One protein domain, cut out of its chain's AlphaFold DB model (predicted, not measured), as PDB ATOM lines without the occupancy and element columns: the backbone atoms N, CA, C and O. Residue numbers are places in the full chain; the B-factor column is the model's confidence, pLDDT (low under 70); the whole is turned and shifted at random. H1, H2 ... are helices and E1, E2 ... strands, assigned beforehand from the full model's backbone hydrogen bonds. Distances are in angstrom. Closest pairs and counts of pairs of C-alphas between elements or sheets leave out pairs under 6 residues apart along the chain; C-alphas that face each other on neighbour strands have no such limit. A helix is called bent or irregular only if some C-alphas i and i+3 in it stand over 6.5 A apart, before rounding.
ATOM      1  N   HIS A   5     123.370 195.472 228.920       62.69
ATOM      2  CA  HIS A   5     123.195 194.060 229.247       62.69
ATOM      3  C   HIS A   5     123.861 193.101 228.249       62.69
ATOM      4  O   HIS A   5     124.450 192.108 228.664       62.69
ATOM      5  N   SER A   6     123.824 193.397 226.947       65.44
ATOM      6  CA  SER A   6     124.464 192.576 225.914       65.44
ATOM      7  C   SER A   6     125.984 192.713 225.952       65.44
ATOM      8  O   SER A   6     126.699 191.731 225.825       65.44
ATOM      9  N   THR A   7     126.516 193.914 226.181       65.12
ATOM     10  CA  THR A   7     127.971 194.090 226.329       65.12
ATOM     11  C   THR A   7     128.506 193.416 227.591       65.12
ATOM     12  O   THR A   7     129.569 192.798 227.558       65.12
ATOM     13  N   LEU A   8     127.745 193.472 228.687       70.00
ATOM     14  CA  LEU A   8     128.086 192.788 229.932       70.00
ATOM     15  C   LEU A   8     128.016 191.265 229.787       70.00
ATOM     16  O   LEU A   8     128.880 190.578 230.328       70.00
ATOM     17  N   SER A   9     127.060 190.727 229.021       74.06
ATOM     18  CA  SER A   9     126.988 189.283 228.783       74.06
ATOM     19  C   SER A   9     128.198 188.769 228.000       74.06
ATOM     20  O   SER A   9     128.771 187.754 228.385       74.06
ATOM     21  N   TYR A  10     128.672 189.488 226.974       69.50
ATOM     22  CA  TYR A  10     129.877 189.091 226.230       69.50
ATOM     23  C   TYR A  10     131.153 189.135 227.083       69.50
ATOM     24  O   TYR A  10     131.973 188.216 227.001       69.50
ATOM     25  N   LEU A  11     131.308 190.161 227.927       70.75
ATOM     26  CA  LEU A  11     132.426 190.262 228.874       70.75
ATOM     27  C   LEU A  11     132.370 189.153 229.936       70.75
ATOM     28  O   LEU A  11     133.384 188.537 230.257       70.75
ATOM     29  N   MET A  12     131.176 188.837 230.438       79.06
ATOM     30  CA  MET A  12     130.977 187.735 231.377       79.06
ATOM     31  C   MET A  12     131.323 186.387 230.729       79.06
ATOM     32  O   MET A  12     132.044 185.597 231.330       79.06
ATOM     33  N   ILE A  13     130.885 186.140 229.490       76.12
ATOM     34  CA  ILE A  13     131.198 184.911 228.742       76.12
ATOM     35  C   ILE A  13     132.711 184.758 228.541       76.12
ATOM     36  O   ILE A  13     133.242 183.670 228.756       76.12
ATOM     37  N   THR A  14     133.424 185.832 228.187       68.38
ATOM     38  CA  THR A  14     134.889 185.787 228.014       68.38
ATOM     39  C   THR A  14     135.615 185.495 229.328       68.38
ATOM     40  O   THR A  14     136.501 184.639 229.357       68.38
ATOM     41  N   VAL A  15     135.208 186.127 230.433       75.88
ATOM     42  CA  VAL A  15     135.770 185.856 231.769       75.88
ATOM     43  C   VAL A  15     135.467 184.426 232.231       75.88
ATOM     44  O   VAL A  15     136.337 183.768 232.805       75.88
ATOM     45  N   LEU A  16     134.267 183.909 231.955       79.50
ATOM     46  CA  LEU A  16     133.883 182.536 232.285       79.50
ATOM     47  C   LEU A  16     134.685 181.504 231.486       79.50
ATOM     48  O   LEU A  16     135.134 180.522 232.073       79.50
ATOM     49  N   PHE A  17     134.923 181.738 230.192       70.75
ATOM     50  CA  PHE A  17     135.774 180.880 229.359       70.75
ATOM     51  C   PHE A  17     137.237 180.878 229.822       70.75
ATOM     52  O   PHE A  17     137.873 179.828 229.889       70.75
ATOM     53  N   LEU A  18     137.771 182.042 230.196       68.44
ATOM     54  CA  LEU A  18     139.111 182.154 230.783       68.44
ATOM     55  C   LEU A  18     139.203 181.390 232.111       68.44
ATOM     56  O   LEU A  18     140.136 180.614 232.332       68.44
ATOM     57  N   ARG A  19     138.210 181.570 232.991       74.88
ATOM     58  CA  ARG A  19     138.147 180.899 234.294       74.88
ATOM     59  C   ARG A  19     137.997 179.387 234.149       74.88
ATOM     60  O   ARG A  19     138.669 178.661 234.878       74.88
ATOM     61  N   SER A  20     137.169 178.920 233.212       69.56
ATOM     62  CA  SER A  20     136.979 177.494 232.939       69.56
ATOM     63  C   SER A  20     138.235 176.861 232.335       69.56
ATOM     64  O   SER A  20     138.606 175.754 232.720       69.56
ATOM     65  N   GLY A  21     138.953 177.575 231.462       65.38
ATOM     66  CA  GLY A  21     140.256 177.145 230.951       65.38
ATOM     67  C   GLY A  21     141.270 176.935 232.079       65.38
ATOM     68  O   GLY A  21     141.857 175.861 232.204       65.38
ATOM     69  N   ILE A  22     141.412 177.921 232.972       67.62
ATOM     70  CA  ILE A  22     142.330 177.843 234.121       67.62
ATOM     71  C   ILE A  22     141.906 176.743 235.109       67.62
ATOM     72  O   ILE A  22     142.761 176.027 235.633       67.62
ATOM     73  N   SER A  23     140.605 176.576 235.370       67.81
ATOM     74  CA  SER A  23     140.121 175.539 236.288       67.81
ATOM     75  C   SER A  23     140.337 174.130 235.741       67.81
ATOM     76  O   SER A  23     140.726 173.251 236.503       67.81
ATOM     77  N   ASN A  24     140.156 173.914 234.432       64.81
ATOM     78  CA  ASN A  24     140.430 172.624 233.792       64.81
ATOM     79  C   ASN A  24     141.925 172.265 233.838       64.81
ATOM     80  O   ASN A  24     142.273 171.108 234.066       64.81
ATOM     81  N   ILE A  25     142.813 173.257 233.706       61.75
ATOM     82  CA  ILE A  25     144.262 173.051 233.864       61.75
ATOM     83  C   ILE A  25     144.603 172.667 235.314       61.75
ATOM     84  O   ILE A  25     145.390 171.748 235.538       61.75
ATOM     85  N   LYS A  26     143.985 173.327 236.305       62.03
ATOM     86  CA  LYS A  26     144.171 172.989 237.728       62.03
ATOM     87  C   LYS A  26     143.617 171.603 238.080       62.03
ATOM     88  O   LYS A  26     144.242 170.891 238.861       62.03
ATOM     89  N   ALA A  27     142.496 171.200 237.479       59.84
ATOM     90  CA  ALA A  27     141.857 169.904 237.719       59.84
ATOM     91  C   ALA A  27     142.723 168.705 237.285       59.84
ATOM     92  O   ALA A  27     142.588 167.616 237.834       59.84
ATOM     93  N   GLN A  28     143.657 168.895 236.348       63.78
ATOM     94  CA  GLN A  28     144.554 167.829 235.886       63.78
ATOM     95  C   GLN A  28     145.756 167.565 236.808       63.78
ATOM     96  O   GLN A  28     146.587 166.724 236.470       63.78
ATOM     97  N   SER A  29     145.858 168.222 237.973       57.66
ATOM     98  CA  SER A  29     146.921 167.984 238.974       57.66
ATOM     99  C   SER A  29     148.349 168.162 238.434       57.66
ATOM    100  O   SER A  29     149.302 167.579 238.949       57.66
ATOM    101  N   ARG A  30     148.517 168.944 237.359       65.69
ATOM    102  CA  ARG A  30     149.818 169.185 236.722       65.69
ATOM    103  C   ARG A  30     150.453 170.460 237.265       65.69
ATOM    104  O   ARG A  30     149.728 171.412 237.559       65.69
ATOM    105  N   PRO A  31     151.791 170.525 237.369       68.75
ATOM    106  CA  PRO A  31     152.463 171.752 237.772       68.75
ATOM    107  C   PRO A  31     152.107 172.884 236.796       68.75
ATOM    108  O   PRO A  31     152.366 172.804 235.599       68.75
ATOM    109  N   THR A  32     151.481 173.939 237.321       70.56
ATOM    110  CA  THR A  32     150.995 175.105 236.556       70.56
ATOM    111  C   THR A  32     151.994 176.259 236.529       70.56
ATOM    112  O   THR A  32     151.676 177.343 236.044       70.56
ATOM    113  N   SER A  33     153.208 176.038 237.041       80.31
ATOM    114  CA  SER A  33     154.262 177.051 237.044       80.31
ATOM    115  C   SER A  33     154.552 177.527 235.611       80.31
ATOM    116  O   SER A  33     154.807 176.682 234.745       80.31
ATOM    117  N   PRO A  34     154.568 178.846 235.335       75.94
ATOM    118  CA  PRO A  34     154.818 179.377 233.994       75.94
ATOM    119  C   PRO A  34     156.126 178.873 233.375       75.94
ATOM    120  O   PRO A  34     156.176 178.567 232.187       75.94
ATOM    121  N   SER A  35     157.172 178.708 234.191       82.38
ATOM    122  CA  SER A  35     158.466 178.188 233.741       82.38
ATOM    123  C   SER A  35     158.402 176.716 233.326       82.38
ATOM    124  O   SER A  35     159.076 176.317 232.377       82.38
ATOM    125  N   TYR A  36     157.567 175.910 233.985       80.25
ATOM    126  CA  TYR A  36     157.323 174.520 233.594       80.25
ATOM    127  C   TYR A  36     156.524 174.440 232.288       80.25
ATOM    128  O   TYR A  36     156.893 173.689 231.387       80.25
ATOM    129  N   LEU A  37     155.474 175.257 232.153       79.81
ATOM    130  CA  LEU A  37     154.664 175.316 230.931       79.81
ATOM    131  C   LEU A  37     155.478 175.791 229.724       79.81
ATOM    132  O   LEU A  37     155.300 175.272 228.626       79.81
ATOM    133  N   TRP A  38     156.403 176.729 229.930       82.31
ATOM    134  CA  TRP A  38     157.321 177.180 228.888       82.31
ATOM    135  C   TRP A  38     158.319 176.092 228.478       82.31
ATOM    136  O   TRP A  38     158.522 175.859 227.288       82.31
ATOM    137  N   LYS A  39     158.896 175.366 229.449       84.81
ATOM    138  CA  LYS A  39     159.806 174.233 229.186       84.81
ATOM    139  C   LYS A  39     159.150 173.098 228.403       84.81
ATOM    140  O   LYS A  39     159.842 172.364 227.710       84.81
ATOM    141  N   LEU A  40     157.830 172.956 228.512       79.19
ATOM    142  CA  LEU A  40     157.060 171.972 227.758       79.19
ATOM    143  C   LEU A  40     157.044 172.266 226.247       79.19
ATOM    144  O   LEU A  40     156.854 171.350 225.452       79.19
ATOM    145  N   GLY A  41     157.300 173.521 225.863       79.88
ATOM    146  CA  GLY A  41     157.438 173.952 224.480       79.88
ATOM    147  C   GLY A  41     156.117 174.082 223.713       79.88
ATOM    148  O   GLY A  41     155.040 173.652 224.142       79.88
ATOM    149  N   LEU A  42     156.218 174.701 222.538       80.12
ATOM    150  CA  LEU A  42     155.134 174.780 221.560       80.12
ATOM    151  C   LEU A  42     155.136 173.504 220.712       80.12
ATOM    152  O   LEU A  42     156.187 173.112 220.211       80.12
ATOM    153  N   ALA A  43     153.976 172.846 220.609       73.88
ATOM    154  CA  ALA A  43     153.750 171.627 219.821       73.88
ATOM    155  C   ALA A  43     154.799 170.502 219.977       73.88
ATOM    156  O   ALA A  43     154.992 169.702 219.064       73.88
ATOM    157  N   ASN A  44     155.477 170.407 221.128       78.50
ATOM    158  CA  ASN A  44     156.477 169.369 221.358       78.50
ATOM    159  C   ASN A  44     155.791 168.089 221.887       78.50
ATOM    160  O   ASN A  44     155.187 168.120 222.969       78.50
ATOM    161  N   PRO A  45     155.815 166.968 221.141       70.19
ATOM    162  CA  PRO A  45     155.143 165.741 221.544       70.19
ATOM    163  C   PRO A  45     155.808 165.133 222.786       70.19
ATOM    164  O   PRO A  45     156.822 164.449 222.703       70.19
ATOM    165  N   ASN A  46     155.188 165.332 223.952       71.62
ATOM    166  CA  ASN A  46     155.572 164.698 225.208       71.62
ATOM    167  C   ASN A  46     154.497 163.682 225.630       71.62
ATOM    168  O   ASN A  46     153.311 163.813 225.327       71.62
ATOM    169  N   SER A  47     154.909 162.651 226.363       67.38
ATOM    170  CA  SER A  47     154.004 161.694 227.010       67.38
ATOM    171  C   SER A  47     152.989 162.368 227.941       67.38
ATOM    172  O   SER A  47     151.858 161.900 228.053       67.38
ATOM    173  N   THR A  48     153.359 163.497 228.552       68.38
ATOM    174  CA  THR A  48     152.483 164.278 229.430       68.38
ATOM    175  C   THR A  48     151.480 165.132 228.648       68.38
ATOM    176  O   THR A  48     150.350 165.288 229.094       68.38
ATOM    177  N   THR A  49     151.813 165.633 227.456       72.06
ATOM    178  CA  THR A  49     150.959 166.519 226.629       72.06
ATOM    179  C   THR A  49     150.023 165.779 225.680       72.06
ATOM    180  O   THR A  49     149.587 166.311 224.661       72.06
ATOM    181  N   ARG A  50     149.686 164.535 226.021       75.69
ATOM    182  CA  ARG A  50     148.803 163.678 225.233       75.69
ATOM    183  C   ARG A  50     147.425 163.569 225.873       75.69
ATOM    184  O   ARG A  50     147.307 163.346 227.079       75.69
ATOM    185  N   LEU A  51     146.386 163.639 225.049       72.25
ATOM    186  CA  LEU A  51     145.038 163.207 225.408       72.25
ATOM    187  C   LEU A  51     144.971 161.679 225.301       72.25
ATOM    188  O   LEU A  51     144.653 161.117 224.258       72.25
ATOM    189  N   GLY A  52     145.330 161.004 226.396       60.22
ATOM    190  CA  GLY A  52     145.517 159.548 226.451       60.22
ATOM    191  C   GLY A  52     144.264 158.688 226.241       60.22
ATOM    192  O   GLY A  52     144.374 157.471 226.289       60.22
ATOM    193  N   THR A  53     143.092 159.286 226.026       60.38
ATOM    194  CA  THR A  53     141.808 158.579 225.899       60.38
ATOM    195  C   THR A  53     141.275 158.506 224.469       60.38
ATOM    196  O   THR A  53     140.310 157.788 224.228       60.38
ATOM    197  N   VAL A  54     141.883 159.218 223.512       64.69
ATOM    198  CA  VAL A  54     141.404 159.255 222.124       64.69
ATOM    199  C   VAL A  54     142.398 158.522 221.231       64.69
ATOM    200  O   VAL A  54     143.460 159.047 220.888       64.69
ATOM    201  N   HIS A  55     142.038 157.290 220.883       70.00
ATOM    202  CA  HIS A  55     142.686 156.481 219.860       70.00
ATOM    203  C   HIS A  55     141.659 156.224 218.769       70.00
ATOM    204  O   HIS A  55     140.641 155.582 219.016       70.00
ATOM    205  N   ALA A  56     141.901 156.766 217.584       76.19
ATOM    206  CA  ALA A  56     140.978 156.644 216.468       76.19
ATOM    207  C   ALA A  56     141.744 156.538 215.152       76.19
ATOM    208  O   ALA A  56     142.976 156.648 215.110       76.19
ATOM    209  N   ASP A  57     140.984 156.332 214.079       83.31
ATOM    210  CA  ASP A  57     141.494 156.436 212.723       83.31
ATOM    211  C   ASP A  57     142.197 157.798 212.516       83.31
ATOM    212  O   ASP A  57     141.696 158.828 212.996       83.31
ATOM    213  N   PRO A  58     143.352 157.842 211.825       82.62
ATOM    214  CA  PRO A  58     144.072 159.084 211.551       82.62
ATOM    215  C   PRO A  58     143.202 160.191 210.942       82.62
ATOM    216  O   PRO A  58     143.414 161.360 211.262       82.62
ATOM    217  N   MET A  59     142.206 159.839 210.121       87.12
ATOM    218  CA  MET A  59     141.276 160.791 209.518       87.12
ATOM    219  C   MET A  59     140.386 161.461 210.573       87.12
ATOM    220  O   MET A  59     140.230 162.680 210.561       87.12
ATOM    221  N   ILE A  60     139.854 160.692 211.529       87.88
ATOM    222  CA  ILE A  60     139.006 161.222 212.610       87.88
ATOM    223  C   ILE A  60     139.811 162.182 213.491       87.88
ATOM    224  O   ILE A  60     139.340 163.272 213.819       87.88
ATOM    225  N   ILE A  61     141.047 161.811 213.837       88.12
ATOM    226  CA  ILE A  61     141.944 162.669 214.622       88.12
ATOM    227  C   ILE A  61     142.280 163.956 213.865       88.12
ATOM    228  O   ILE A  61     142.254 165.036 214.457       88.12
ATOM    229  N   ALA A  62     142.553 163.867 212.561       87.94
ATOM    230  CA  ALA A  62     142.828 165.035 211.733       87.94
ATOM    231  C   ALA A  62     141.629 165.997 211.695       87.94
ATOM    232  O   ALA A  62     141.813 167.201 211.880       87.94
ATOM    233  N   LEU A  63     140.405 165.490 211.527       89.44
ATOM    234  CA  LEU A  63     139.191 166.314 211.563       89.44
ATOM    235  C   LEU A  63     138.985 166.972 212.936       89.44
ATOM    236  O   LEU A  63     138.700 168.169 213.015       89.44
ATOM    237  N   LEU A  64     139.192 166.221 214.021       87.69
ATOM    238  CA  LEU A  64     139.032 166.720 215.387       87.69
ATOM    239  C   LEU A  64     140.005 167.869 215.696       87.69
ATOM    240  O   LEU A  64     139.590 168.923 216.174       87.69
ATOM    241  N   VAL A  65     141.289 167.699 215.370       89.50
ATOM    242  CA  VAL A  65     142.336 168.712 215.598       89.50
ATOM    243  C   VAL A  65     142.123 169.971 214.746       89.50
ATOM    244  O   VAL A  65     142.492 171.067 215.165       89.50
ATOM    245  N   ASN A  66     141.480 169.845 213.581       92.00
ATOM    246  CA  ASN A  66     141.159 170.974 212.704       92.00
ATOM    247  C   ASN A  66     139.790 171.614 212.984       92.00
ATOM    248  O   ASN A  66     139.497 172.686 212.455       92.00
ATOM    249  N   THR A  67     138.957 171.028 213.846       89.50
ATOM    250  CA  THR A  67     137.650 171.613 214.198       89.50
ATOM    251  C   THR A  67     137.785 173.034 214.775       89.50
ATOM    252  O   THR A  67     137.071 173.929 214.320       89.50
ATOM    253  N   PRO A  68     138.740 173.319 215.689       88.62
ATOM    254  CA  PRO A  68     138.996 174.686 216.144       88.62
ATOM    255  C   PRO A  68     139.397 175.652 215.019       88.62
ATOM    256  O   PRO A  68     139.020 176.821 215.062       88.62
ATOM    257  N   GLN A  69     140.117 175.174 213.996       92.12
ATOM    258  CA  GLN A  69     140.498 175.987 212.836       92.12
ATOM    259  C   GLN A  69     139.260 176.402 212.031       92.12
ATOM    260  O   GLN A  69     139.123 177.568 211.674       92.12
ATOM    261  N   ALA A  70     138.320 175.479 211.805       90.06
ATOM    262  CA  ALA A  70     137.065 175.789 211.120       90.06
ATOM    263  C   ALA A  70     136.241 176.845 211.878       90.06
ATOM    264  O   ALA A  70     135.739 177.793 211.274       90.06
ATOM    265  N   ILE A  71     136.168 176.730 213.210       89.62
ATOM    266  CA  ILE A  71     135.479 177.704 214.068       89.62
ATOM    267  C   ILE A  71     136.125 179.093 213.947       89.62
ATOM    268  O   ILE A  71     135.410 180.083 213.785       89.62
ATOM    269  N   LEU A  72     137.461 179.182 213.987       91.69
ATOM    270  CA  LEU A  72     138.174 180.453 213.813       91.69
ATOM    271  C   LEU A  72     137.890 181.101 212.452       91.69
ATOM    272  O   LEU A  72     137.625 182.302 212.404       91.69
ATOM    273  N   SER A  73     137.848 180.314 211.374       93.81
ATOM    274  CA  SER A  73     137.486 180.815 210.043       93.81
ATOM    275  C   SER A  73     136.077 181.412 210.022       93.81
ATOM    276  O   SER A  73     135.870 182.500 209.484       93.81
ATOM    277  N   THR A  74     135.099 180.745 210.646       89.25
ATOM    278  CA  THR A  74     133.734 181.278 210.759       89.25
ATOM    279  C   THR A  74     133.705 182.583 211.557       89.25
ATOM    280  O   THR A  74     133.072 183.545 211.126       89.25
ATOM    281  N   ILE A  75     134.420 182.653 212.686       88.75
ATOM    282  CA  ILE A  75     134.520 183.877 213.500       88.75
ATOM    283  C   ILE A  75     135.121 185.025 212.683       88.75
ATOM    284  O   ILE A  75     134.583 186.132 212.703       88.75
ATOM    285  N   TYR A  76     136.188 184.763 211.924       91.50
ATOM    286  CA  TYR A  76     136.802 185.754 211.045       91.50
ATOM    287  C   TYR A  76     135.803 186.312 210.021       91.50
ATOM    288  O   TYR A  76     135.697 187.532 209.882       91.50
ATOM    289  N   LEU A  77     135.028 185.450 209.351       89.94
ATOM    290  CA  LEU A  77     134.011 185.884 208.387       89.94
ATOM    291  C   LEU A  77     132.928 186.748 209.047       89.94
ATOM    292  O   LEU A  77     132.543 187.783 208.501       89.94
ATOM    293  N   LEU A  78     132.469 186.365 210.243       87.56
ATOM    294  CA  LEU A  78     131.482 187.135 211.003       87.56
ATOM    295  C   LEU A  78     132.022 188.513 211.407       87.56
ATOM    296  O   LEU A  78     131.321 189.515 211.267       87.56
ATOM    297  N   TRP A  79     133.269 188.585 211.876       88.50
ATOM    298  CA  TRP A  79     133.904 189.850 212.254       88.50
ATOM    299  C   TRP A  79     134.174 190.747 211.052       88.50
ATOM    300  O   TRP A  79     133.910 191.948 211.118       88.50
ATOM    301  N   ASN A  80     134.633 190.179 209.938       90.69
ATOM    302  CA  ASN A  80     134.818 190.910 208.689       90.69
ATOM    303  C   ASN A  80     133.492 191.520 208.203       90.69
ATOM    304  O   ASN A  80     133.431 192.711 207.881       90.69
ATOM    305  N   ASN A  81     132.410 190.736 208.243       86.12
ATOM    306  CA  ASN A  81     131.078 191.208 207.879       86.12
ATOM    307  C   ASN A  81     130.603 192.331 208.816       86.12
ATOM    308  O   ASN A  81     130.138 193.372 208.352       86.12
ATOM    309  N   PRO A 120     138.686 199.169 204.432       84.25
ATOM    310  CA  PRO A 120     139.926 199.940 204.413       84.25
ATOM    311  C   PRO A 120     141.078 199.175 205.079       84.25
ATOM    312  O   PRO A 120     140.905 198.587 206.152       84.25
ATOM    313  N   TYR A 121     142.279 199.251 204.496       84.44
ATOM    314  CA  TYR A 121     143.462 198.506 204.954       84.44
ATOM    315  C   TYR A 121     143.787 198.683 206.444       84.44
ATOM    316  O   TYR A 121     144.256 197.746 207.084       84.44
ATOM    317  N   ARG A 122     143.465 199.846 207.026       88.62
ATOM    318  CA  ARG A 122     143.650 200.139 208.460       88.62
ATOM    319  C   ARG A 122     142.885 199.188 209.388       88.62
ATOM    320  O   ARG A 122     143.314 198.995 210.516       88.62
ATOM    321  N   TYR A 123     141.778 198.610 208.923       88.19
ATOM    322  CA  TYR A 123     141.004 197.606 209.660       88.19
ATOM    323  C   TYR A 123     141.225 196.199 209.100       88.19
ATOM    324  O   TYR A 123     141.280 195.242 209.869       88.19
ATOM    325  N   ALA A 124     141.399 196.069 207.778       88.38
ATOM    326  CA  ALA A 124     141.605 194.775 207.134       88.38
ATOM    327  C   ALA A 124     142.907 194.108 207.600       88.38
ATOM    328  O   ALA A 124     142.894 192.946 207.990       88.38
ATOM    329  N   ILE A 125     144.019 194.855 207.619       91.06
ATOM    330  CA  ILE A 125     145.340 194.311 207.959       91.06
ATOM    331  C   ILE A 125     145.375 193.799 209.409       91.06
ATOM    332  O   ILE A 125     145.736 192.636 209.594       91.06
ATOM    333  N   PRO A 126     144.960 194.571 210.439       92.00
ATOM    334  CA  PRO A 126     144.928 194.052 211.805       92.00
ATOM    335  C   PRO A 126     143.987 192.857 211.974       92.00
ATOM    336  O   PRO A 126     144.329 191.914 212.688       92.00
ATOM    337  N   LEU A 127     142.825 192.862 211.310       91.25
ATOM    338  CA  LEU A 127     141.855 191.769 211.391       91.25
ATOM    339  C   LEU A 127     142.416 190.472 210.791       91.25
ATOM    340  O   LEU A 127     142.394 189.428 211.443       91.25
ATOM    341  N   THR A 128     142.947 190.537 209.569       92.81
ATOM    342  CA  THR A 128     143.543 189.382 208.889       92.81
ATOM    343  C   THR A 128     144.808 188.911 209.602       92.81
ATOM    344  O   THR A 128     144.976 187.710 209.794       92.81
ATOM    345  N   GLY A 129     145.661 189.828 210.067       95.62
ATOM    346  CA  GLY A 129     146.864 189.492 210.831       95.62
ATOM    347  C   GLY A 129     146.548 188.799 212.158       95.62
ATOM    348  O   GLY A 129     147.151 187.777 212.479       95.62
ATOM    349  N   THR A 130     145.549 189.290 212.897       94.81
ATOM    350  CA  THR A 130     145.091 188.654 214.145       94.81
ATOM    351  C   THR A 130     144.494 187.274 213.876       94.81
ATOM    352  O   THR A 130     144.768 186.335 214.620       94.81
ATOM    353  N   SER A 131     143.724 187.125 212.794       95.25
ATOM    354  CA  SER A 131     143.190 185.828 212.367       95.25
ATOM    355  C   SER A 131     144.316 184.840 212.050       95.25
ATOM    356  O   SER A 131     144.363 183.756 212.626       95.25
ATOM    357  N   ALA A 132     145.285 185.240 211.221       96.69
ATOM    358  CA  ALA A 132     146.437 184.411 210.878       96.69
ATOM    359  C   ALA A 132     147.234 183.987 212.123       96.69
ATOM    360  O   ALA A 132     147.590 182.816 212.262       96.69
ATOM    361  N   LEU A 133     147.447 184.911 213.066       96.56
ATOM    362  CA  LEU A 133     148.105 184.619 214.337       96.56
ATOM    363  C   LEU A 133     147.310 183.612 215.180       96.56
ATOM    364  O   LEU A 133     147.897 182.677 215.720       96.56
ATOM    365  N   LEU A 134     145.987 183.767 215.284       95.00
ATOM    366  CA  LEU A 134     145.125 182.829 216.012       95.00
ATOM    367  C   LEU A 134     145.136 181.437 215.375       95.00
ATOM    368  O   LEU A 134     145.300 180.454 216.096       95.00
ATOM    369  N   HIS A 135     145.025 181.349 214.049       95.06
ATOM    370  CA  HIS A 135     145.122 180.089 213.308       95.06
ATOM    371  C   HIS A 135     146.466 179.394 213.555       95.06
ATOM    372  O   HIS A 135     146.512 178.192 213.851       95.06
ATOM    373  N   TRP A 136     147.562 180.158 213.513       95.25
ATOM    374  CA  TRP A 136     148.894 179.652 213.825       95.25
ATOM    375  C   TRP A 136     148.992 179.155 215.271       95.25
ATOM    376  O   TRP A 136     149.350 177.999 215.485       95.25
ATOM    377  N   LEU A 137     148.589 179.950 216.266       93.31
ATOM    378  CA  LEU A 137     148.624 179.541 217.675       93.31
ATOM    379  C   LEU A 137     147.742 178.315 217.957       93.31
ATOM    380  O   LEU A 137     148.124 177.435 218.729       93.31
ATOM    381  N   VAL A 138     146.579 178.209 217.310       92.19
ATOM    382  CA  VAL A 138     145.688 177.050 217.463       92.19
ATOM    383  C   VAL A 138     146.287 175.791 216.836       92.19
ATOM    384  O   VAL A 138     146.153 174.718 217.423       92.19
ATOM    385  N   SER A 139     147.036 175.910 215.733       91.62
ATOM    386  CA  SER A 139     147.800 174.778 215.171       91.62
ATOM    387  C   SER A 139     148.874 174.264 216.131       91.62
ATOM    388  O   SER A 139     149.197 173.082 216.129       91.62
ATOM    389  N   GLN A 140     149.409 175.145 216.984       91.31
ATOM    390  CA  GLN A 140     150.351 174.768 218.038       91.31
ATOM    391  C   GLN A 140     149.638 174.252 219.297       91.31
ATOM    392  O   GLN A 140     150.240 173.548 220.108       91.31
ATOM    393  N   SER A 141     148.360 174.603 219.469       89.19
ATOM    394  CA  SER A 141     147.536 174.216 220.617       89.19
ATOM    395  C   SER A 141     147.027 172.791 220.520       89.19
ATOM    396  O   SER A 141     147.023 172.106 221.536       89.19
ATOM    397  N   PHE A 142     146.629 172.347 219.328       88.44
ATOM    398  CA  PHE A 142     146.192 170.981 219.057       88.44
ATOM    399  C   PHE A 142     146.963 170.439 217.862       88.44
ATOM    400  O   PHE A 142     146.993 171.066 216.807       88.44
ATOM    401  N   TYR A 143     147.557 169.262 218.014       87.62
ATOM    402  CA  TYR A 143     148.318 168.610 216.954       87.62
ATOM    403  C   TYR A 143     148.054 167.104 216.959       87.62
ATOM    404  O   TYR A 143     147.787 166.500 217.999       87.62
ATOM    405  N   SER A 144     148.098 166.487 215.780       86.12
ATOM    406  CA  SER A 144     147.972 165.033 215.650       86.12
ATOM    407  C   SER A 144     149.304 164.366 215.989       86.12
ATOM    408  O   SER A 144     150.359 164.816 215.542       86.12
ATOM    409  N   VAL A 145     149.262 163.293 216.776       83.94
ATOM    410  CA  VAL A 145     150.436 162.500 217.155       83.94
ATOM    411  C   VAL A 145     150.219 161.061 216.716       83.94
ATOM    412  O   VAL A 145     149.255 160.423 217.134       83.94
ATOM    413  N   GLN A 146     151.138 160.531 215.914       81.75
ATOM    414  CA  GLN A 146     151.156 159.114 215.561       81.75
ATOM    415  C   GLN A 146     151.970 158.330 216.586       81.75
ATOM    416  O   GLN A 146     153.084 158.708 216.949       81.75
ATOM    417  N   LEU A 147     151.400 157.233 217.069       76.12
ATOM    418  CA  LEU A 147     152.015 156.344 218.040       76.12
ATOM    419  C   LEU A 147     152.287 154.998 217.381       76.12
ATOM    420  O   LEU A 147     151.383 154.366 216.830       76.12
ATOM    421  N   VAL A 148     153.529 154.540 217.515       76.88
ATOM    422  CA  VAL A 148     153.926 153.177 217.169       76.88
ATOM    423  C   VAL A 148     154.006 152.374 218.453       76.88
ATOM    424  O   VAL A 148     154.859 152.634 219.305       76.88
ATOM    425  N   LYS A 149     153.112 151.400 218.624       68.81
ATOM    426  CA  LYS A 149     153.212 150.475 219.755       68.81
ATOM    427  C   LYS A 149     154.299 149.451 219.447       68.81
ATOM    428  O   LYS A 149     154.142 148.645 218.540       68.81
ATOM    429  N   ARG A 150     155.402 149.461 220.195       69.38
ATOM    430  CA  ARG A 150     156.414 148.398 220.121       69.38
ATOM    431  C   ARG A 150     155.931 147.202 220.939       69.38
ATOM    432  O   ARG A 150     155.646 147.364 222.124       69.38
ATOM    433  N   ASN A 151     155.829 146.024 220.326       68.31
ATOM    434  CA  ASN A 151     155.500 144.810 221.067       68.31
ATOM    435  C   ASN A 151     156.718 144.401 221.916       68.31
ATOM    436  O   ASN A 151     157.808 144.202 221.378       68.31
ATOM    437  N   THR A 152     156.548 144.324 223.238       68.50
ATOM    438  CA  THR A 152     157.629 144.008 224.187       68.50
ATOM    439  C   THR A 152     158.081 142.553 224.109       68.50
ATOM    440  O   THR A 152     159.197 142.258 224.517       68.50
ATOM    441  N   VAL A 153     157.249 141.657 223.567       72.62
ATOM    442  CA  VAL A 153     157.525 140.212 223.518       72.62
ATOM    443  C   VAL A 153     158.214 139.805 222.219       72.62
ATOM    444  O   VAL A 153     159.130 138.993 222.231       72.62
ATOM    445  N   SER A 154     157.799 140.375 221.089       70.75
ATOM    446  CA  SER A 154     158.224 139.903 219.768       70.75
ATOM    447  C   SER A 154     159.121 140.882 219.003       70.75
ATOM    448  O   SER A 154     159.529 140.595 217.885       70.75
ATOM    449  N   HIS A 155     159.459 142.042 219.585       65.62
ATOM    450  CA  HIS A 155     160.273 143.103 218.962       65.62
ATOM    451  C   HIS A 155     159.736 143.652 217.620       65.62
ATOM    452  O   HIS A 155     160.339 144.562 217.048       65.62
ATOM    453  N   HIS A 156     158.589 143.170 217.140       70.31
ATOM    454  CA  HIS A 156     157.914 143.677 215.953       70.31
ATOM    455  C   HIS A 156     157.228 145.018 216.254       70.31
ATOM    456  O   HIS A 156     156.675 145.237 217.341       70.31
ATOM    457  N   LEU A 157     157.257 145.928 215.279       69.00
ATOM    458  CA  LEU A 157     156.465 147.157 215.321       69.00
ATOM    459  C   LEU A 157     154.983 146.764 215.218       69.00
ATOM    460  O   LEU A 157     154.587 146.062 214.293       69.00
ATOM    461  N   GLY A 158     154.182 147.154 216.207       67.81
ATOM    462  CA  GLY A 158     152.737 146.950 216.218       67.81
ATOM    463  C   GLY A 158     151.998 147.950 215.324       67.81
ATOM    464  O   GLY A 158     152.601 148.709 214.570       67.81
ATOM    465  N   TYR A 159     150.667 147.961 215.426       68.69
ATOM    466  CA  TYR A 159     149.800 148.842 214.640       68.69
ATOM    467  C   TYR A 159     150.023 150.332 214.955       68.69
ATOM    468  O   TYR A 159     150.268 150.722 216.103       68.69
ATOM    469  N   TRP A 160     149.887 151.166 213.922       71.50
ATOM    470  CA  TRP A 160     149.902 152.623 214.029       71.50
ATOM    471  C   TRP A 160     148.573 153.097 214.615       71.50
ATOM    472  O   TRP A 160     147.506 152.699 214.153       71.50
ATOM    473  N   THR A 161     148.620 153.949 215.635       77.69
ATOM    474  CA  THR A 161     147.420 154.598 216.173       77.69
ATOM    475  C   THR A 161     147.653 156.093 216.299       77.69
ATOM    476  O   THR A 161     148.713 156.525 216.750       77.69
ATOM    477  N   SER A 162     146.671 156.889 215.887       83.25
ATOM    478  CA  SER A 162     146.726 158.343 216.011       83.25
ATOM    479  C   SER A 162     146.055 158.783 217.305       83.25
ATOM    480  O   SER A 162     145.062 158.205 217.749       83.25
ATOM    481  N   SER A 163     146.610 159.817 217.920       84.75
ATOM    482  CA  SER A 163     146.099 160.438 219.136       84.75
ATOM    483  C   SER A 163     146.245 161.956 219.050       84.75
ATOM    484  O   SER A 163     146.891 162.481 218.142       84.75
ATOM    485  N   VAL A 164     145.638 162.671 219.994       85.06
ATOM    486  CA  VAL A 164     145.678 164.135 220.048       85.06
ATOM    487  C   VAL A 164     146.742 164.583 221.046       85.06
ATOM    488  O   VAL A 164     146.731 164.194 222.217       85.06
ATOM    489  N   GLY A 165     147.664 165.419 220.582       85.88
ATOM    490  CA  GLY A 165     148.557 166.211 221.416       85.88
ATOM    491  C   GLY A 165     147.994 167.611 221.639       85.88
ATOM    492  O   GLY A 165     147.280 168.143 220.786       85.88
ATOM    493  N   TYR A 166     148.308 168.209 222.787       86.06
ATOM    494  CA  TYR A 166     147.945 169.596 223.065       86.06
ATOM    495  C   TYR A 166     149.044 170.361 223.802       86.06
ATOM    496  O   TYR A 166     149.761 169.799 224.627       86.06
ATOM    497  N   SER A 167     149.162 171.664 223.539       86.81
ATOM    498  CA  SER A 167     150.128 172.543 224.211       86.81
ATOM    499  C   SER A 167     149.406 173.570 225.093       86.81
ATOM    500  O   SER A 167     148.797 174.507 224.572       86.81
ATOM    501  N   PRO A 168     149.490 173.453 226.435       81.56
ATOM    502  CA  PRO A 168     148.852 174.400 227.348       81.56
ATOM    503  C   PRO A 168     149.320 175.848 227.159       81.56
ATOM    504  O   PRO A 168     148.525 176.772 227.300       81.56
ATOM    505  N   ILE A 169     150.602 176.059 226.834       84.50
ATOM    506  CA  ILE A 169     151.155 177.405 226.648       84.50
ATOM    507  C   ILE A 169     150.600 178.059 225.376       84.50
ATOM    508  O   ILE A 169     150.172 179.211 225.425       84.50
ATOM    509  N   ALA A 170     150.510 177.308 224.272       88.12
ATOM    510  CA  ALA A 170     149.883 177.786 223.043       88.12
ATOM    511  C   ALA A 170     148.405 178.132 223.276       88.12
ATOM    512  O   ALA A 170     147.964 179.202 222.865       88.12
ATOM    513  N   MET A 171     147.678 177.297 224.029       85.38
ATOM    514  CA  MET A 171     146.278 177.557 224.375       85.38
ATOM    515  C   MET A 171     146.106 178.860 225.163       85.38
ATOM    516  O   MET A 171     145.197 179.634 224.868       85.38
ATOM    517  N   ILE A 172     146.975 179.136 226.141       84.25
ATOM    518  CA  ILE A 172     146.925 180.384 226.917       84.25
ATOM    519  C   ILE A 172     147.125 181.595 225.997       84.25
ATOM    520  O   ILE A 172     146.350 182.549 226.077       84.25
ATOM    521  N   PHE A 173     148.109 181.549 225.090       89.25
ATOM    522  CA  PHE A 173     148.321 182.621 224.113       89.25
ATOM    523  C   PHE A 173     147.137 182.772 223.150       89.25
ATOM    524  O   PHE A 173     146.684 183.896 222.937       89.25
ATOM    525  N   SER A 174     146.584 181.673 222.625       90.56
ATOM    526  CA  SER A 174     145.389 181.700 221.772       90.56
ATOM    527  C   SER A 174     144.211 182.382 222.468       90.56
ATOM    528  O   SER A 174     143.580 183.262 221.885       90.56
ATOM    529  N   ILE A 175     143.929 182.013 223.722       85.88
ATOM    530  CA  ILE A 175     142.822 182.599 224.487       85.88
ATOM    531  C   ILE A 175     143.096 184.081 224.776       85.88
ATOM    532  O   ILE A 175     142.191 184.902 224.636       85.88
ATOM    533  N   GLY A 176     144.330 184.442 225.137       87.38
ATOM    534  CA  GLY A 176     144.719 185.831 225.390       87.38
ATOM    535  C   GLY A 176     144.545 186.731 224.164       87.38
ATOM    536  O   GLY A 176     143.919 187.787 224.259       87.38
ATOM    537  N   VAL A 177     145.034 186.292 222.998       92.00
ATOM    538  CA  VAL A 177     144.883 187.029 221.730       92.00
ATOM    539  C   VAL A 177     143.409 187.140 221.336       92.00
ATOM    540  O   VAL A 177     142.960 188.224 220.962       92.00
ATOM    541  N   LEU A 178     142.628 186.061 221.471       90.19
ATOM    542  CA  LEU A 178     141.197 186.075 221.154       90.19
ATOM    543  C   LEU A 178     140.423 187.034 222.072       90.19
ATOM    544  O   LEU A 178     139.581 187.796 221.596       90.19
ATOM    545  N   ALA A 179     140.726 187.038 223.371       86.06
ATOM    546  CA  ALA A 179     140.108 187.942 224.335       86.06
ATOM    547  C   ALA A 179     140.429 189.410 224.022       86.06
ATOM    548  O   ALA A 179     139.523 190.244 223.997       86.06
ATOM    549  N   LEU A 180     141.694 189.726 223.719       89.94
ATOM    550  CA  LEU A 180     142.097 191.075 223.319       89.94
ATOM    551  C   LEU A 180     141.383 191.521 222.036       89.94
ATOM    552  O   LEU A 180     140.896 192.650 221.966       89.94
ATOM    553  N   ALA A 181     141.267 190.628 221.051       90.75
ATOM    554  CA  ALA A 181     140.543 190.904 219.818       90.75
ATOM    555  C   ALA A 181     139.060 191.214 220.092       90.75
ATOM    556  O   ALA A 181     138.553 192.221 219.605       90.75
ATOM    557  N   ILE A 182     138.383 190.430 220.943       87.00
ATOM    558  CA  ILE A 182     136.989 190.687 221.350       87.00
ATOM    559  C   ILE A 182     136.848 192.046 222.051       87.00
ATOM    560  O   ILE A 182     135.922 192.800 221.755       87.00
ATOM    561  N   ILE A 183     137.767 192.396 222.955       85.44
ATOM    562  CA  ILE A 183     137.745 193.697 223.644       85.44
ATOM    563  C   ILE A 183     137.899 194.842 222.634       85.44
ATOM    564  O   ILE A 183     137.137 195.811 222.680       85.44
ATOM    565  N   ALA A 184     138.834 194.720 221.686       88.50
ATOM    566  CA  ALA A 184     139.033 195.710 220.632       88.50
ATOM    567  C   ALA A 184     137.783 195.865 219.744       88.50
ATOM    568  O   ALA A 184     137.369 196.992 219.460       88.50
ATOM    569  N   MET A 185     137.137 194.754 219.371       86.62
ATOM    570  CA  MET A 185     135.868 194.749 218.630       86.62
ATOM    571  C   MET A 185     134.785 195.549 219.355       86.62
ATOM    572  O   MET A 185     134.149 196.421 218.759       86.62
ATOM    573  N   ILE A 186     134.582 195.271 220.647       84.94
ATOM    574  CA  ILE A 186     133.580 195.961 221.469       84.94
ATOM    575  C   ILE A 186     133.910 197.453 221.548       84.94
ATOM    576  O   ILE A 186     133.032 198.284 221.327       84.94
ATOM    577  N   GLY A 187     135.177 197.807 221.783       86.31
ATOM    578  CA  GLY A 187     135.619 199.202 221.837       86.31
ATOM    579  C   GLY A 187     135.321 199.983 220.554       86.31
ATOM    580  O   GLY A 187     134.891 201.136 220.617       86.31
ATOM    581  N   ILE A 188     135.483 199.356 219.385       86.00
ATOM    582  CA  ILE A 188     135.132 199.979 218.101       86.00
ATOM    583  C   ILE A 188     133.608 200.072 217.936       86.00
ATOM    584  O   ILE A 188     133.109 201.124 217.539       86.00
ATOM    585  N   GLY A 189     132.863 199.024 218.299       83.38
ATOM    586  CA  GLY A 189     131.399 198.986 218.194       83.38
ATOM    587  C   GLY A 189     130.659 199.958 219.123       83.38
ATOM    588  O   GLY A 189     129.507 200.297 218.862       83.38
ATOM    589  N   LEU A 190     131.308 200.438 220.187       82.56
ATOM    590  CA  LEU A 190     130.753 201.445 221.097       82.56
ATOM    591  C   LEU A 190     130.850 202.884 220.565       82.56
ATOM    592  O   LEU A 190     130.273 203.798 221.163       82.56
ATOM    593  N   ARG A 191     131.554 203.114 219.448       82.44
ATOM    594  CA  ARG A 191     131.635 204.442 218.828       82.44
ATOM    595  C   ARG A 191     130.253 204.866 218.327       82.44
ATOM    596  O   ARG A 191     129.613 204.158 217.556       82.44
TER     597      ARG A 191
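This is residues 5 to 81 and 120 to 191 of the 290 residues of an uncharacterized protein of Aspergillus tanneri (UniProt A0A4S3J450). A rod with two unlike halves: four long helical pieces, H1, H5, H4 and H3b, stand side by side in a curved row, and the long hairpin E2 and E3 makes the other end. Short E1 lies beside E3, and H3a covers E3. The 149 printed residues run H1 H2 E1 H3 H4 E2 E3 H5, mixed helices and strands; the antiparallel sheet has the order E1 E3 E2. The whole is loose, radius of gyration of the C-alphas 18.7 A, spanning 70 by 32 by 26 A.

H1, residues 5 to 27, begins at C-alpha 5 (123.195, 194.060, 229.247) and is 31.7 A long. H2 is residues 34 to 39, E1 50 to 56. H3, residues 58 to 81, was assigned as one helix by its hydrogen bonds but is bent, with C-alphas 65 and 68 6.9 A apart; its arms are H3a, 58 to 65, and H3b, 68 to 81. H4, 121 to 141, is 29.2 A long; E2, 142 to 150, 24.8 A; E3, 157 to 166, 25.2 A. H5, 168 to 189, is 31.5 A long and ends at C-alpha 189 (131.399, 198.986, 218.194).

H5 touches H4, closest C-alphas Ser 141 and Ala 170, 4.9 A, at a shallow tilt of 23 degrees, opposite ways. H3b touches H4 at Gln 69 and His 135, C-alphas 6.2 A apart. H1 and H2 each only just touch H5, with 3 pairs of C-alphas within 8 A; H5 touches H2 with residues 168 to 169 alone. Across the antiparallel hairpin E2 and E3, N 145 and O 163 are within hydrogen-bond range at 2.9 A; across the antiparallel neighbours E1 and E3, N 51 and O 164 are within hydrogen-bond range at 2.9 A. H3a is on the strongly twisted sheet, height 7.8 A. Every O i to N i+4 pair is within hydrogen-bond range in H1, H2, H3a, H3b and H5; in H4, 16 of 17.

The farthest C-alphas, Ser 154 and Arg 191, are 69.8 A apart. Residues 82 to 119 are not printed; C-alphas 81 and 120 are 12.9 A apart. Of the links printed whole, none is long. pLDDT is under 70 in 31 residues, among them 20 to 31.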